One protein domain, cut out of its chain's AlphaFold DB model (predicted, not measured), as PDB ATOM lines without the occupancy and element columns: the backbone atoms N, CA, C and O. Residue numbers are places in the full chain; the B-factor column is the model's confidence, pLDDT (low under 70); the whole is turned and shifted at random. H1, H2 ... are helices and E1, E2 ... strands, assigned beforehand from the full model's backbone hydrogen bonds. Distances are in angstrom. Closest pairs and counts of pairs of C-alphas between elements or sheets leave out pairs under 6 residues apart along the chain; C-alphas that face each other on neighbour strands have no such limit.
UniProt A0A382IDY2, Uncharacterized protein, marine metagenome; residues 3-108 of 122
ATOM      1  N   ILE A   3     126.912 -44.281  38.066       91.75
ATOM      2  CA  ILE A   3     128.027 -45.103  38.572       91.75
ATOM      3  C   ILE A   3     129.041 -44.275  39.381       91.75
ATOM      4  O   ILE A   3     129.590 -44.777  40.360       91.75
ATOM      5  N   GLU A   4     129.258 -43.003  39.036       94.19
ATOM      6  CA  GLU A   4     130.173 -42.130  39.785       94.19
ATOM      7  C   GLU A   4     129.692 -41.919  41.218       94.19
ATOM      8  O   GLU A   4     130.521 -41.830  42.113       94.19
ATOM      9  N   LYS A   5     128.376 -41.946  41.476       94.75
ATOM     10  CA  LYS A   5     127.837 -41.845  42.841       94.75
ATOM     11  C   LYS A   5     128.299 -43.007  43.723       94.75
ATOM     12  O   LYS A   5     128.536 -42.815  44.908       94.75
ATOM     13  N   VAL A   6     128.468 -44.199  43.144       96.88
ATOM     14  CA  VAL A   6     129.024 -45.362  43.856       96.88
ATOM     15  C   VAL A   6     130.498 -45.138  44.165       96.88
ATOM     16  O   VAL A   6     130.932 -45.397  45.282       96.88
ATOM     17  N   LEU A   7     131.265 -44.626  43.199       97.38
ATOM     18  CA  LEU A   7     132.679 -44.311  43.405       97.38
ATOM     19  C   LEU A   7     132.859 -43.220  44.463       97.38
ATOM     20  O   LEU A   7     133.721 -43.361  45.324       97.38
ATOM     21  N   GLU A   8     132.042 -42.167  44.443       97.00
ATOM     22  CA  GLU A   8     132.077 -41.114  45.460       97.00
ATOM     23  C   GLU A   8     131.715 -41.655  46.846       97.00
ATOM     24  O   GLU A   8     132.475 -41.432  47.785       97.00
ATOM     25  N   ALA A   9     130.662 -42.471  46.973       97.31
ATOM     26  CA  ALA A   9     130.321 -43.119  48.243       97.31
ATOM     27  C   ALA A   9     131.480 -43.979  48.785       97.31
ATOM     28  O   ALA A   9     131.796 -43.939  49.976       97.31
ATOM     29  N   MET A  10     132.180 -44.710  47.911       98.12
ATOM     30  CA  MET A  10     133.373 -45.478  48.282       98.12
ATOM     31  C   MET A  10     134.536 -44.588  48.740       98.12
ATOM     32  O   MET A  10     135.196 -44.901  49.734       98.12
ATOM     33  N   LYS A  11     134.796 -43.478  48.037       98.00
ATOM     34  CA  LYS A  11     135.839 -42.505  48.403       98.00
ATOM     35  C   LYS A  11     135.536 -41.856  49.749       98.00
ATOM     36  O   LYS A  11     136.435 -41.715  50.576       98.00
ATOM     37  N   GLU A  12     134.288 -41.466  49.984       97.94
ATOM     38  CA  GLU A  12     133.839 -40.876  51.245       97.94
ATOM     39  C   GLU A  12     133.969 -41.860  52.411       97.94
ATOM     40  O   GLU A  12     134.512 -41.497  53.458       97.94
ATOM     41  N   ASP A  13     133.560 -43.119  52.225       98.06
ATOM     42  CA  ASP A  13     133.720 -44.168  53.237       98.06
ATOM     43  C   ASP A  13     135.206 -44.433  53.543       98.06
ATOM     44  O   ASP A  13     135.571 -44.548  54.716       98.06
ATOM     45  N   TYR A  14     136.091 -44.419  52.534       97.81
ATOM     46  CA  TYR A  14     137.539 -44.556  52.748       97.81
ATOM     47  C   TYR A  14     138.127 -43.375  53.522       97.81
ATOM     48  O   TYR A  14     138.835 -43.573  54.508       97.81
ATOM     49  N   LYS A  15     137.800 -42.137  53.125       97.75
ATOM     50  CA  LYS A  15     138.233 -40.917  53.829       97.75
ATOM     51  C   LYS A  15     137.783 -40.946  55.287       97.75
ATOM     52  O   LYS A  15     138.577 -40.674  56.188       97.75
ATOM     53  N   ARG A  16     136.525 -41.321  55.529       97.44
ATOM     54  CA  ARG A  16     135.967 -41.457  56.876       97.44
ATOM     55  C   ARG A  16     136.716 -42.513  57.686       97.44
ATOM     56  O   ARG A  16     137.083 -42.235  58.827       97.44
ATOM     57  N   TRP A  17     136.950 -43.694  57.115       97.00
ATOM     58  CA  TRP A  17     137.689 -44.768  57.777       97.00
ATOM     59  C   TRP A  17     139.120 -44.335  58.123       97.00
ATOM     60  O   TRP A  17     139.493 -44.397  59.292       97.00
ATOM     61  N   SER A  18     139.865 -43.777  57.163       96.00
ATOM     62  CA  SER A  18     141.235 -43.286  57.364       96.00
ATOM     63  C   SER A  18     141.328 -42.209  58.449       96.00
ATOM     64  O   SER A  18     142.300 -42.156  59.199       96.00
ATOM     65  N   MET A  19     140.311 -41.350  58.567       94.81
ATOM     66  CA  MET A  19     140.236 -40.346  59.633       94.81
ATOM     67  C   MET A  19     139.869 -40.934  60.995       94.81
ATOM     68  O   MET A  19     140.323 -40.414  62.019       94.81
ATOM     69  N   MET A  20     139.042 -41.980  61.026       93.88
ATOM     70  CA  MET A  20     138.629 -42.667  62.253       93.88
ATOM     71  C   MET A  20     139.774 -43.485  62.860       93.88
ATOM     72  O   MET A  20     139.867 -43.588  64.078       93.88
ATOM     73  N   THR A  21     140.658 -44.030  62.024       91.00
ATOM     74  CA  THR A  21     141.804 -44.847  62.448       91.00
ATOM     75  C   THR A  21     143.105 -44.050  62.568       91.00
ATOM     76  O   THR A  21     144.177 -44.649  62.621       91.00
ATOM     77  N   ARG A  22     143.047 -42.711  62.568       91.69
ATOM     78  CA  ARG A  22     144.252 -41.871  62.630       91.69
ATOM     79  C   ARG A  22     144.965 -42.009  63.977       91.69
ATOM     80  O   ARG A  22     144.328 -41.976  65.031       91.69
ATOM     81  N   THR A  23     146.289 -42.056  63.934       89.62
ATOM     82  CA  THR A  23     147.133 -41.944  65.127       89.62
ATOM     83  C   THR A  23     147.399 -40.470  65.428       89.62
ATOM     84  O   THR A  23     147.565 -39.659  64.518       89.62
ATOM     85  N   VAL A  24     147.427 -40.104  66.711       89.62
ATOM     86  CA  VAL A  24     147.813 -38.758  67.158       89.62
ATOM     87  C   VAL A  24     149.083 -38.874  67.991       89.62
ATOM     88  O   VAL A  24     149.136 -39.639  68.953       89.62
ATOM     89  N   HIS A  25     150.107 -38.110  67.619       87.88
ATOM     90  CA  HIS A  25     151.406 -38.096  68.286       87.88
ATOM     91  C   HIS A  25     151.639 -36.773  69.018       87.88
ATOM     92  O   HIS A  25     151.273 -35.713  68.525       87.88
ATOM     93  N   GLN A  26     152.304 -36.833  70.176       91.94
ATOM     94  CA  GLN A  26     152.807 -35.635  70.866       91.94
ATOM     95  C   GLN A  26     154.024 -35.026  70.153       91.94
ATOM     96  O   GLN A  26     154.266 -33.827  70.237       91.94
ATOM     97  N   ASN A  27     154.806 -35.854  69.452       96.50
ATOM     98  CA  ASN A  27     155.926 -35.396  68.638       96.50
ATOM     99  C   ASN A  27     155.403 -34.874  67.291       96.50
ATOM    100  O   ASN A  27     154.793 -35.633  66.535       96.50
ATOM    101  N   VAL A  28     155.672 -33.596  67.010       93.31
ATOM    102  CA  VAL A  28     155.174 -32.891  65.819       93.31
ATOM    103  C   VAL A  28     155.672 -33.541  64.528       93.31
ATOM    104  O   VAL A  28     154.868 -33.777  63.635       93.31
ATOM    105  N   ASP A  29     156.946 -33.932  64.443       95.44
ATOM    106  CA  ASP A  29     157.497 -34.541  63.223       95.44
ATOM    107  C   ASP A  29     156.833 -35.882  62.892       95.44
ATOM    108  O   ASP A  29     156.551 -36.175  61.732       95.44
ATOM    109  N   LYS A  30     156.565 -36.709  63.910       94.50
ATOM    110  CA  LYS A  30     155.828 -37.969  63.740       94.50
ATOM    111  C   LYS A  30     154.387 -37.711  63.323       94.50
ATOM    112  O   LYS A  30     153.887 -38.389  62.436       94.50
ATOM    113  N   PHE A  31     153.738 -36.719  63.933       94.00
ATOM    114  CA  PHE A  31     152.384 -36.330  63.558       94.00
ATOM    115  C   PHE A  31     152.307 -35.880  62.090       94.00
ATOM    116  O   PHE A  31     151.452 -36.373  61.359       94.00
ATOM    117  N   CYS A  32     153.220 -35.013  61.639       94.25
ATOM    118  CA  CYS A  32     153.264 -34.551  60.250       94.25
ATOM    119  C   CYS A  32     153.488 -35.707  59.265       94.25
ATOM    120  O   CYS A  32     152.755 -35.818  58.287       94.25
ATOM    121  N   LYS A  33     154.428 -36.617  59.557       95.56
ATOM    122  CA  LYS A  33     154.691 -37.793  58.708       95.56
ATOM    123  C   LYS A  33     153.474 -38.709  58.576       95.56
ATOM    124  O   LYS A  33     153.151 -39.145  57.475       95.56
ATOM    125  N   ASP A  34     152.779 -38.982  59.675       93.94
ATOM    126  CA  ASP A  34     151.576 -39.817  59.647       93.94
ATOM    127  C   ASP A  34     150.431 -39.154  58.867       93.94
ATOM    128  O   ASP A  34     149.666 -39.834  58.179       93.94
ATOM    129  N   VAL A  35     150.323 -37.822  58.939       95.19
ATOM    130  CA  VAL A  35     149.381 -37.040  58.126       95.19
ATOM    131  C   VAL A  35     149.706 -37.177  56.638       95.19
ATOM    132  O   VAL A  35     148.808 -37.531  55.877       95.19
ATOM    133  N   GLU A  36     150.967 -36.987  56.242       95.94
ATOM    134  CA  GLU A  36     151.422 -37.134  54.851       95.94
ATOM    135  C   GLU A  36     151.154 -38.543  54.303       95.94
ATOM    136  O   GLU A  36     150.592 -38.692  53.218       95.94
ATOM    137  N   ILE A  37     151.493 -39.587  55.069       95.62
ATOM    138  CA  ILE A  37     151.252 -40.984  54.678       95.62
ATOM    139  C   ILE A  37     149.755 -41.233  54.478       95.62
ATOM    140  O   ILE A  37     149.350 -41.826  53.478       95.62
ATOM    141  N   ARG A  38     148.917 -40.777  55.414       96.19
ATOM    142  CA  ARG A  38     147.461 -40.945  55.330       96.19
ATOM    143  C   ARG A  38     146.887 -40.231  54.110       96.19
ATOM    144  O   ARG A  38     146.045 -40.809  53.423       96.19
ATOM    145  N   ASP A  39     147.319 -39.003  53.847       96.44
ATOM    146  CA  ASP A  39     146.822 -38.220  52.717       96.44
ATOM    147  C   ASP A  39     147.251 -38.856  51.383       96.44
ATOM    148  O   ASP A  39     146.405 -39.037  50.504       96.44
ATOM    149  N   ALA A  40     148.490 -39.352  51.282       97.00
ATOM    150  CA  ALA A  40     148.950 -40.134  50.133       97.00
ATOM    151  C   ALA A  40     148.142 -41.432  49.947       97.00
ATOM    152  O   ALA A  40     147.782 -41.794  48.827       97.00
ATOM    153  N   MET A  41     147.793 -42.133  51.033       96.94
ATOM    154  CA  MET A  41     146.948 -43.331  50.953       96.94
ATOM    155  C   MET A  41     145.532 -43.020  50.461       96.94
ATOM    156  O   MET A  41     144.972 -43.787  49.673       96.94
ATOM    157  N   ILE A  42     144.946 -41.908  50.917       97.62
ATOM    158  CA  ILE A  42     143.636 -41.428  50.458       97.62
ATOM    159  C   ILE A  42     143.684 -41.104  48.969       97.62
ATOM    160  O   ILE A  42     142.806 -41.553  48.230       97.62
ATOM    161  N   GLU A  43     144.702 -40.371  48.527       97.56
ATOM    162  CA  GLU A  43     144.896 -40.026  47.123       97.56
ATOM    163  C   GLU A  43     145.054 -41.281  46.254       97.56
ATOM    164  O   GLU A  43     144.301 -41.465  45.296       97.56
ATOM    165  N   ASN A  44     145.950 -42.194  46.638       97.50
ATOM    166  CA  ASN A  44     146.191 -43.448  45.924       97.50
ATOM    167  C   ASN A  44     144.924 -44.292  45.782       97.50
ATOM    168  O   ASN A  44     144.646 -44.815  44.702       97.50
ATOM    169  N   TYR A  45     144.138 -44.421  46.852       97.75
ATOM    170  CA  TYR A  45     142.878 -45.154  46.798       97.75
ATOM    171  C   TYR A  45     141.860 -44.464  45.879       97.75
ATOM    172  O   TYR A  45     141.257 -45.117  45.027       97.75
ATOM    173  N   CYS A  46     141.685 -43.143  46.015       97.25
ATOM    174  CA  CYS A  46     140.725 -42.382  45.213       97.25
ATOM    175  C   CYS A  46     141.056 -42.440  43.717       97.25
ATOM    176  O   CYS A  46     140.150 -42.622  42.905       97.25
ATOM    177  N   ASN A  47     142.340 -42.327  43.372       96.88
ATOM    178  CA  ASN A  47     142.839 -42.415  41.999       96.88
ATOM    179  C   ASN A  47     142.857 -43.862  41.481       96.88
ATOM    180  O   ASN A  47     142.758 -44.100  40.281       96.88
ATOM    181  N   GLY A  48     142.967 -44.840  42.383       96.69
ATOM    182  CA  GLY A  48     142.989 -46.267  42.076       96.69
ATOM    183  C   GLY A  48     141.616 -46.906  41.860       96.69
ATOM    184  O   GLY A  48     141.559 -48.097  41.537       96.69
ATOM    185  N   LEU A  49     140.524 -46.160  42.055       97.31
ATOM    186  CA  LEU A  49     139.168 -46.602  41.738       97.31
ATOM    187  C   LEU A  49     138.909 -46.474  40.235       97.31
ATOM    188  O   LEU A  49     138.778 -45.382  39.691       97.31
ATOM    189  N   GLU A  50     138.783 -47.618  39.573       96.88
ATOM    190  CA  GLU A  50     138.542 -47.713  38.138       96.88
ATOM    191  C   GLU A  50     137.225 -48.426  37.853       96.88
ATOM    192  O   GLU A  50     136.879 -49.423  38.497       96.88
ATOM    193  N   VAL A  51     136.544 -47.978  36.800       97.44
ATOM    194  CA  VAL A  51     135.409 -48.686  36.216       97.44
ATOM    195  C   VAL A  51     135.838 -49.270  34.875       97.44
ATOM    196  O   VAL A  51     136.313 -48.558  33.996       97.44
ATOM    197  N   LYS A  52     135.657 -50.579  34.711       96.12
ATOM    198  CA  LYS A  52     135.936 -51.299  33.466       96.12
ATOM    199  C   LYS A  52     134.658 -51.852  32.890       96.12
ATOM    200  O   LYS A  52     133.955 -52.626  33.539       96.12
ATOM    201  N   GLU A  53     134.386 -51.487  31.655       95.44
ATOM    202  CA  GLU A  53     133.259 -52.022  30.920       95.44
ATOM    203  C   GLU A  53     133.535 -53.467  30.479       95.44
ATOM    204  O   GLU A  53     134.628 -53.819  30.035       95.44
ATOM    205  N   ASN A  54     132.532 -54.323  30.624       91.50
ATOM    206  CA  ASN A  54     132.495 -55.676  30.087       91.50
ATOM    207  C   ASN A  54     131.121 -55.901  29.430       91.50
ATOM    208  O   ASN A  54     130.220 -55.072  29.549       91.50
ATOM    209  N   SER A  55     130.926 -57.039  28.762       89.94
ATOM    210  CA  SER A  55     129.726 -57.333  27.965       89.94
ATOM    211  C   SER A  55     128.410 -57.109  28.717       89.94
ATOM    212  O   SER A  55     127.482 -56.521  28.169       89.94
ATOM    213  N   ARG A  56     128.324 -57.551  29.980       94.44
ATOM    214  CA  ARG A  56     127.096 -57.466  30.796       94.44
ATOM    215  C   ARG A  56     127.211 -56.582  32.033       94.44
ATOM    216  O   ARG A  56     126.189 -56.307  32.661       94.44
ATOM    217  N   TYR A  57     128.416 -56.146  32.393       96.75
ATOM    218  CA  TYR A  57     128.662 -55.452  33.656       96.75
ATOM    219  C   TYR A  57     129.673 -54.327  33.499       96.75
ATOM    220  O   TYR A  57     130.662 -54.471  32.785       96.75
ATOM    221  N   TRP A  58     129.480 -53.279  34.282       97.75
ATOM    222  CA  TRP A  58     130.538 -52.359  34.667       97.75
ATOM    223  C   TRP A  58     131.216 -52.926  35.914       97.75
ATOM    224  O   TRP A  58     130.577 -53.102  36.951       97.75
ATOM    225  N   LYS A  59     132.492 -53.286  35.807       97.81
ATOM    226  CA  LYS A  59     133.294 -53.817  36.912       97.81
ATOM    227  C   LYS A  59     134.004 -52.674  37.619       97.81
ATOM    228  O   LYS A  59     134.742 -51.937  36.975       97.81
ATOM    229  N   ILE A  60     133.853 -52.588  38.933       98.06
ATOM    230  CA  ILE A  60     134.587 -51.636  39.766       98.06
ATOM    231  C   ILE A  60     135.803 -52.350  40.349       98.06
ATOM    232  O   ILE A  60     135.671 -53.393  40.996       98.06
ATOM    233  N   THR A  61     136.988 -51.795  40.127       97.94
ATOM    234  CA  THR A  61     138.230 -52.244  40.761       97.94
ATOM    235  C   THR A  61     138.818 -51.138  41.610       97.94
ATOM    236  O   THR A  61     138.811 -49.990  41.186       97.94
ATOM    237  N   ALA A  62     139.374 -51.498  42.761       97.19
ATOM    238  CA  ALA A  62     140.100 -50.579  43.624       97.19
ATOM    239  C   ALA A  62     141.548 -51.042  43.776       97.19
ATOM    240  O   ALA A  62     141.810 -52.231  43.999       97.19
ATOM    241  N   THR A  63     142.476 -50.097  43.685       97.19
ATOM    242  CA  THR A  63     143.834 -50.256  44.209       97.19
ATOM    243  C   THR A  63     143.836 -49.865  45.690       97.19
ATOM    244  O   THR A  63     143.174 -48.905  46.081       97.19
ATOM    245  N   ASN A  64     144.535 -50.619  46.540       93.81
ATOM    246  CA  ASN A  64     144.666 -50.278  47.957       93.81
ATOM    247  C   ASN A  64     145.366 -48.914  48.147       93.81
ATOM    248  O   ASN A  64     146.093 -48.455  47.271       93.81
ATOM    249  N   GLY A  65     145.216 -48.287  49.320       92.44
ATOM    250  CA  GLY A  65     145.878 -47.001  49.602       92.44
ATOM    251  C   GLY A  65     147.413 -47.057  49.529       92.44
ATOM    252  O   GLY A  65     148.063 -46.053  49.265       92.44
ATOM    253  N   GLY A  66     148.007 -48.243  49.694       91.81
ATOM    254  CA  GLY A  66     149.444 -48.450  49.490       91.81
ATOM    255  C   GLY A  66     149.885 -48.487  48.021       91.81
ATOM    256  O   GLY A  66     151.082 -48.520  47.766       91.81
ATOM    257  N   GLY A  67     148.959 -48.521  47.057       91.88
ATOM    258  CA  GLY A  67     149.266 -48.547  45.624       91.88
ATOM    259  C   GLY A  67     149.791 -49.887  45.088       91.88
ATOM    260  O   GLY A  67     150.198 -49.967  43.933       91.88
ATOM    261  N   THR A  68     149.804 -50.947  45.897       93.31
ATOM    262  CA  THR A  68     150.512 -52.205  45.602       93.31
ATOM    263  C   THR A  68     149.609 -53.362  45.197       93.31
ATOM    264  O   THR A  68     150.082 -54.315  44.582       93.31
ATOM    265  N   SER A  69     148.321 -53.322  45.544       94.25
ATOM    266  CA  SER A  69     147.401 -54.425  45.262       94.25
ATOM    267  C   SER A  69     146.074 -53.931  44.713       94.25
ATOM    268  O   SER A  69     145.564 -52.885  45.108       94.25
ATOM    269  N   ARG A  70     145.506 -54.712  43.789       95.44
ATOM    270  CA  ARG A  70     144.215 -54.434  43.159       95.44
ATOM    271  C   ARG A  70     143.211 -55.524  43.497       95.44
ATOM    272  O   ARG A  70     143.532 -56.709  43.478       95.44
ATOM    273  N   SER A  71     141.975 -55.116  43.746       96.12
ATOM    274  CA  SER A  71     140.847 -56.001  44.023       96.12
ATOM    275  C   SER A  71     139.603 -55.565  43.249       96.12
ATOM    276  O   SER A  71     139.553 -54.460  42.703       96.12
ATOM    277  N   VAL A  72     138.607 -56.450  43.158       97.81
ATOM    278  CA  VAL A  72     137.292 -56.109  42.601       97.81
ATOM    279  C   VAL A  72     136.378 -55.692  43.736       97.81
ATOM    280  O   VAL A  72     136.126 -56.473  44.648       97.81
ATOM    281  N   SER A  73     135.849 -54.483  43.634       97.44
ATOM    282  CA  SER A  73     134.961 -53.897  44.632       97.44
ATOM    283  C   SER A  73     133.493 -54.185  44.339       97.44
ATOM    284  O   SER A  73     132.664 -54.137  45.238       97.44
ATOM    285  N   GLY A  74     133.141 -54.524  43.102       97.88
ATOM    286  CA  GLY A  74     131.776 -54.904  42.762       97.88
ATOM    287  C   GLY A  74     131.489 -54.808  41.276       97.88
ATOM    288  O   GLY A  74     132.373 -54.537  40.460       97.88
ATOM    289  N   PHE A  75     130.232 -55.050  40.935       98.12
ATOM    290  CA  PHE A  75     129.736 -54.996  39.569       98.12
ATOM    291  C   PHE A  75     128.415 -54.238  39.528       98.12
ATOM    292  O   PHE A  75     127.586 -54.388  40.422       98.12
ATOM    293  N   ILE A  76     128.200 -53.477  38.463       97.88
ATOM    294  CA  ILE A  76     126.920 -52.843  38.150       97.88
ATOM    295  C   ILE A  76     126.408 -53.460  36.854       97.88
ATOM    296  O   ILE A  76     127.146 -53.575  35.872       97.88
ATOM    297  N   VAL A  77     125.159 -53.911  36.853       97.81
ATOM    298  CA  VAL A  77     124.550 -54.570  35.694       97.81
ATOM    299  C   VAL A  77     124.349 -53.558  34.569       97.81
ATOM    300  O   VAL A  77     123.612 -52.593  34.728       97.81
ATOM    301  N   LYS A  78     124.997 -53.797  33.424       96.06
ATOM    302  CA  LYS A  78     124.829 -53.008  32.194       96.06
ATOM    303  C   LYS A  78     123.659 -53.531  31.364       96.06
ATOM    304  O   LYS A  78     122.817 -52.775  30.919       96.06
ATOM    305  N   ALA A  79     123.630 -54.845  31.147       93.38
ATOM    306  CA  ALA A  79     122.602 -55.511  30.356       93.38
ATOM    307  C   ALA A  79     121.898 -56.551  31.231       93.38
ATOM    308  O   ALA A  79     122.459 -57.616  31.528       93.38
ATOM    309  N   GLY A  80     120.682 -56.205  31.660       91.56
ATOM    310  CA  GLY A  80     119.856 -57.022  32.545       91.56
ATOM    311  C   GLY A  80     119.537 -58.422  32.004       91.56
ATOM    312  O   GLY A  80     119.852 -58.782  30.870       91.56
ATOM    313  N   ASP A  81     118.932 -59.246  32.848       94.12
ATOM    314  CA  ASP A  81     118.326 -60.531  32.500       94.12
ATOM    315  C   ASP A  81     117.083 -60.787  33.360       94.12
ATOM    316  O   ASP A  81     116.592 -59.903  34.053       94.12
ATOM    317  N   LYS A  82     116.575 -62.025  33.337       94.50
ATOM    318  CA  LYS A  82     115.408 -62.449  34.120       94.50
ATOM    319  C   LYS A  82     115.552 -62.206  35.628       94.50
ATOM    320  O   LYS A  82     114.536 -62.149  36.310       94.50
ATOM    321  N   LYS A  83     116.779 -62.134  36.159       95.88
ATOM    322  CA  LYS A  83     117.039 -62.002  37.597       95.88
ATOM    323  C   LYS A  83     117.456 -60.592  38.005       95.88
ATOM    324  O   LYS A  83     117.089 -60.165  39.094       95.88
ATOM    325  N   PHE A  84     118.234 -59.903  37.173       97.62
ATOM    326  CA  PHE A  84     118.776 -58.584  37.502       97.62
ATOM    327  C   PHE A  84     118.448 -57.555  36.437       97.62
ATOM    328  O   PHE A  84     118.513 -57.837  35.242       97.62
ATOM    329  N   ARG A  85     118.150 -56.343  36.883       96.75
ATOM    330  CA  ARG A  85     117.844 -55.199  36.030       96.75
ATOM    331  C   ARG A  85     119.102 -54.375  35.801       96.75
ATOM    332  O   ARG A  85     120.069 -54.471  36.554       96.75
ATOM    333  N   GLU A  86     119.081 -53.560  34.756       96.94
ATOM    334  CA  GLU A  86     120.117 -52.553  34.547       96.94
ATOM    335  C   GLU A  86     120.260 -51.654  35.785       96.94
ATOM    336  O   GLU A  86     119.281 -51.330  36.462       96.94
ATOM    337  N   GLY A  87     121.503 -51.320  36.121       96.88
ATOM    338  CA  GLY A  87     121.850 -50.538  37.300       96.88
ATOM    339  C   GLY A  87     121.911 -51.328  38.606       96.88
ATOM    340  O   GLY A  87     122.393 -50.782  39.598       96.88
ATOM    341  N   ASP A  88     121.475 -52.594  38.642       98.00
ATOM    342  CA  ASP A  88     121.564 -53.395  39.864       98.00
ATOM    343  C   ASP A  88     123.028 -53.526  40.303       98.00
ATOM    344  O   ASP A  88     123.919 -53.869  39.518       98.00
ATOM    345  N   MET A  89     123.261 -53.255  41.582       98.31
ATOM    346  CA  MET A  89     124.571 -53.331  42.213       98.31
ATOM    347  C   MET A  89     124.792 -54.734  42.764       98.31
ATOM    348  O   MET A  89     123.952 -55.258  43.497       98.31
ATOM    349  N   LEU A  90     125.917 -55.361  42.433       98.19
ATOM    350  CA  LEU A  90     126.223 -56.735  42.812       98.19
ATOM    351  C   LEU A  90     127.591 -56.835  43.486       98.19
ATOM    352  O   LEU A  90     128.590 -56.290  43.009       98.19
ATOM    353  N   LYS A  91     127.636 -57.617  44.565       97.75
ATOM    354  CA  LYS A  91     128.873 -57.983  45.255       97.75
ATOM    355  C   LYS A  91     129.802 -58.770  44.335       97.75
ATOM    356  O   LYS A  91     129.343 -59.594  43.546       97.75
ATOM    357  N   ALA A  92     131.109 -58.577  44.467       97.44
ATOM    358  CA  ALA A  92     132.092 -59.412  43.782       97.44
ATOM    359  C   ALA A  92     132.120 -60.844  44.357       97.44
ATOM    360  O   ALA A  92     132.212 -61.025  45.570       97.44
ATOM    361  N   ALA A  93     132.061 -61.863  43.492       96.69
ATOM    362  CA  ALA A  93     132.351 -63.259  43.858       96.69
ATOM    363  C   ALA A  93     133.757 -63.692  43.414       96.69
ATOM    364  O   ALA A  93     134.307 -64.661  43.925       96.69
ATOM    365  N   GLY A  94     134.343 -62.966  42.462       95.25
ATOM    366  CA  GLY A  94     135.705 -63.151  41.990       95.25
ATOM    367  C   GLY A  94     136.092 -62.042  41.016       95.25
ATOM    368  O   GLY A  94     135.346 -61.084  40.810       95.25
ATOM    369  N   TRP A  95     137.249 -62.191  40.371       94.81
ATOM    370  CA  TRP A  95     137.795 -61.158  39.482       94.81
ATOM    371  C   TRP A  95     136.908 -60.840  38.262       94.81
ATOM    372  O   TRP A  95     136.865 -59.706  37.776       94.81
ATOM    373  N   ASN A  96     136.207 -61.859  37.757       93.69
ATOM    374  CA  ASN A  96     135.469 -61.798  36.495       93.69
ATOM    375  C   ASN A  96     133.946 -61.829  36.659       93.69
ATOM    376  O   ASN A  96     133.246 -61.611  35.673       93.69
ATOM    377  N   ALA A  97     133.424 -62.105  37.858       94.38
ATOM    378  CA  ALA A  97     131.994 -62.328  38.040       94.38
ATOM    379  C   ALA A  97     131.455 -61.841  39.400       94.38
ATOM    380  O   ALA A  97     132.128 -61.984  40.430       94.38
ATOM    381  N   PRO A  98     130.214 -61.321  39.422       97.31
ATOM    382  CA  PRO A  98     129.512 -61.003  40.654       97.31
ATOM    383  C   PRO A  98     128.899 -62.231  41.331       97.31
ATOM    384  O   PRO A  98     128.586 -63.240  40.698       97.31
ATOM    385  N   ALA A  99     128.615 -62.089  42.622       97.12
ATOM    386  CA  ALA A  99     127.691 -62.944  43.343       97.12
ATOM    387  C   ALA A  99     126.269 -62.681  42.834       97.12
ATOM    388  O   ALA A  99     125.731 -61.582  42.953       97.12
ATOM    389  N   ARG A 100     125.638 -63.712  42.272       96.06
ATOM    390  CA  ARG A 100     124.307 -63.621  41.656       96.06
ATOM    391  C   ARG A 100     123.186 -64.096  42.582       96.06
ATOM    392  O   ARG A 100     122.204 -64.672  42.117       96.06
ATOM    393  N   ASN A 101     123.312 -63.872  43.890       95.75
ATOM    394  CA  ASN A 101     122.283 -64.237  44.869       95.75
ATOM    395  C   ASN A 101     121.149 -63.196  44.933       95.75
ATOM    396  O   ASN A 101     120.007 -63.578  44.677       95.75
ATOM    397  N   PHE A 102     121.453 -61.915  45.164       96.19
ATOM    398  CA  PHE A 102     120.492 -60.800  45.217       96.19
ATOM    399  C   PHE A 102     121.153 -59.452  44.866       96.19
ATOM    400  O   PHE A 102     122.372 -59.320  44.971       96.19
ATOM    401  N   ALA A 103     120.367 -58.456  44.448       97.50
ATOM    402  CA  ALA A 103     120.867 -57.103  44.196       97.50
ATOM    403  C   ALA A 103     121.086 -56.347  45.515       97.50
ATOM    404  O   ALA A 103     120.274 -56.455  46.431       97.50
ATOM    405  N   ARG A 104     122.164 -55.567  45.596       97.56
ATOM    406  CA  ARG A 104     122.582 -54.770  46.769       97.56
ATOM    407  C   ARG A 104     122.048 -53.346  46.750       97.56
ATOM    408  O   ARG A 104     122.564 -52.465  47.419       97.56
ATOM    409  N   GLY A 105     121.039 -53.129  45.919       97.06
ATOM    410  CA  GLY A 105     120.589 -51.811  45.519       97.06
ATOM    411  C   GLY A 105     120.658 -51.649  44.009       97.06
ATOM    412  O   GLY A 105     120.953 -52.600  43.277       97.06
ATOM    413  N   ASN A 106     120.344 -50.448  43.553       97.31
ATOM    414  CA  ASN A 106     120.367 -50.094  42.150       97.31
ATOM    415  C   ASN A 106     120.854 -48.649  42.019       97.31
ATOM    416  O   ASN A 106     120.378 -47.740  42.690       97.31
ATOM    417  N   VAL A 107     121.862 -48.444  41.176       96.62
ATOM    418  CA  VAL A 107     122.537 -47.149  41.077       96.62
ATOM    419  C   VAL A 107     121.671 -46.079  40.403       96.62
ATOM    420  O   VAL A 107     121.852 -44.890  40.654       96.62
ATOM    421  N   LEU A 108     120.708 -46.499  39.577       95.44
ATOM    422  CA  LEU A 108     119.815 -45.606  38.841       95.44
ATOM    423  C   LEU A 108     118.689 -45.068  39.731       95.44
ATOM    424  O   LEU A 108     118.273 -43.927  39.555       95.44
TER     425      LEU A 108
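This is residues 3 to 108 of the 122 residues of an uncharacterized protein of marine metagenome (UniProt A0A382IDY2). The model is a long rod with a hairpin of two helices, H1 and H2, toward one end and a small three-stranded antiparallel sheet toward the other, where a long stretch without named elements, residues 78 to 108, folds back beside the edge strand E3. The two helices run opposite ways, nearly side by side, and H1 begins and H2 ends at the sheet. The printed part has 106 residues, with two named helices and then three named strands along the chain, H1 H2 E1 E2 E3; the sheet's order is E1, E2, E3, and the class is mixed, helices and strands. The whole is loose, with a radius of gyration of the C-alphas of 16.8 A and spans of 60 by 23 by 21 A.

H1, residues 3 to 20, and H2, residues 28 to 47, form a helical hairpin. They touch, with the C-alphas of Lys 11 and Cys 46 closest at 5.8 A, and they run opposite ways at a shallow tilt of 16 degrees. H1 touches H2 with residues 11 to 18 alone, and H2 touches H1 with residues 38 to 46 alone. In both helices every O i to N i+4 pair is within hydrogen-bond range. E1, residues 50 to 53, E2, residues 57 to 63, and E3, residues 70 to 77, form a meander, each strand the antiparallel neighbour of the one before. E1 and E2 are a hairpin at 156 degrees between directions, with N 52 and O 59 at 2.8 A. E2 and E3 are a hairpin at 157 degrees, with N 58 and O 76 at 2.8 A and N 71 and O 62 at 2.9 A. H1 is on the sheet but only grazes it, with residues 3 to 10. H2 is on it and only grazes it, with residues 44 to 47; the closest C-alphas of H2 and E2 are those of Tyr 45 and Thr 63, 5.8 A apart. Residues 75 to 76 of E3 pair antiparallel with residues 89 to 90.

H1 begins at C-alpha 3, (128.027, -45.103, 38.572), and is 26.1 A long. H2, 28.5 A long, begins at C-alpha 28, (155.174, -32.891, 65.819). E1 measures 9.9 A, E2 19.2 A and E3 21.0 A; E3 ends at C-alpha 77, (124.550, -54.570, 35.694).

The two C-alphas farthest apart are those of Asn 27 and Lys 82, 59.7 A. The printed part has no cut. The links H2 to E1 and E1 to E2 are tight; those from H1 to H2 and from E2 to E3 are short. The mean pLDDT of the printed part is 95.8, and no printed residue is under 70.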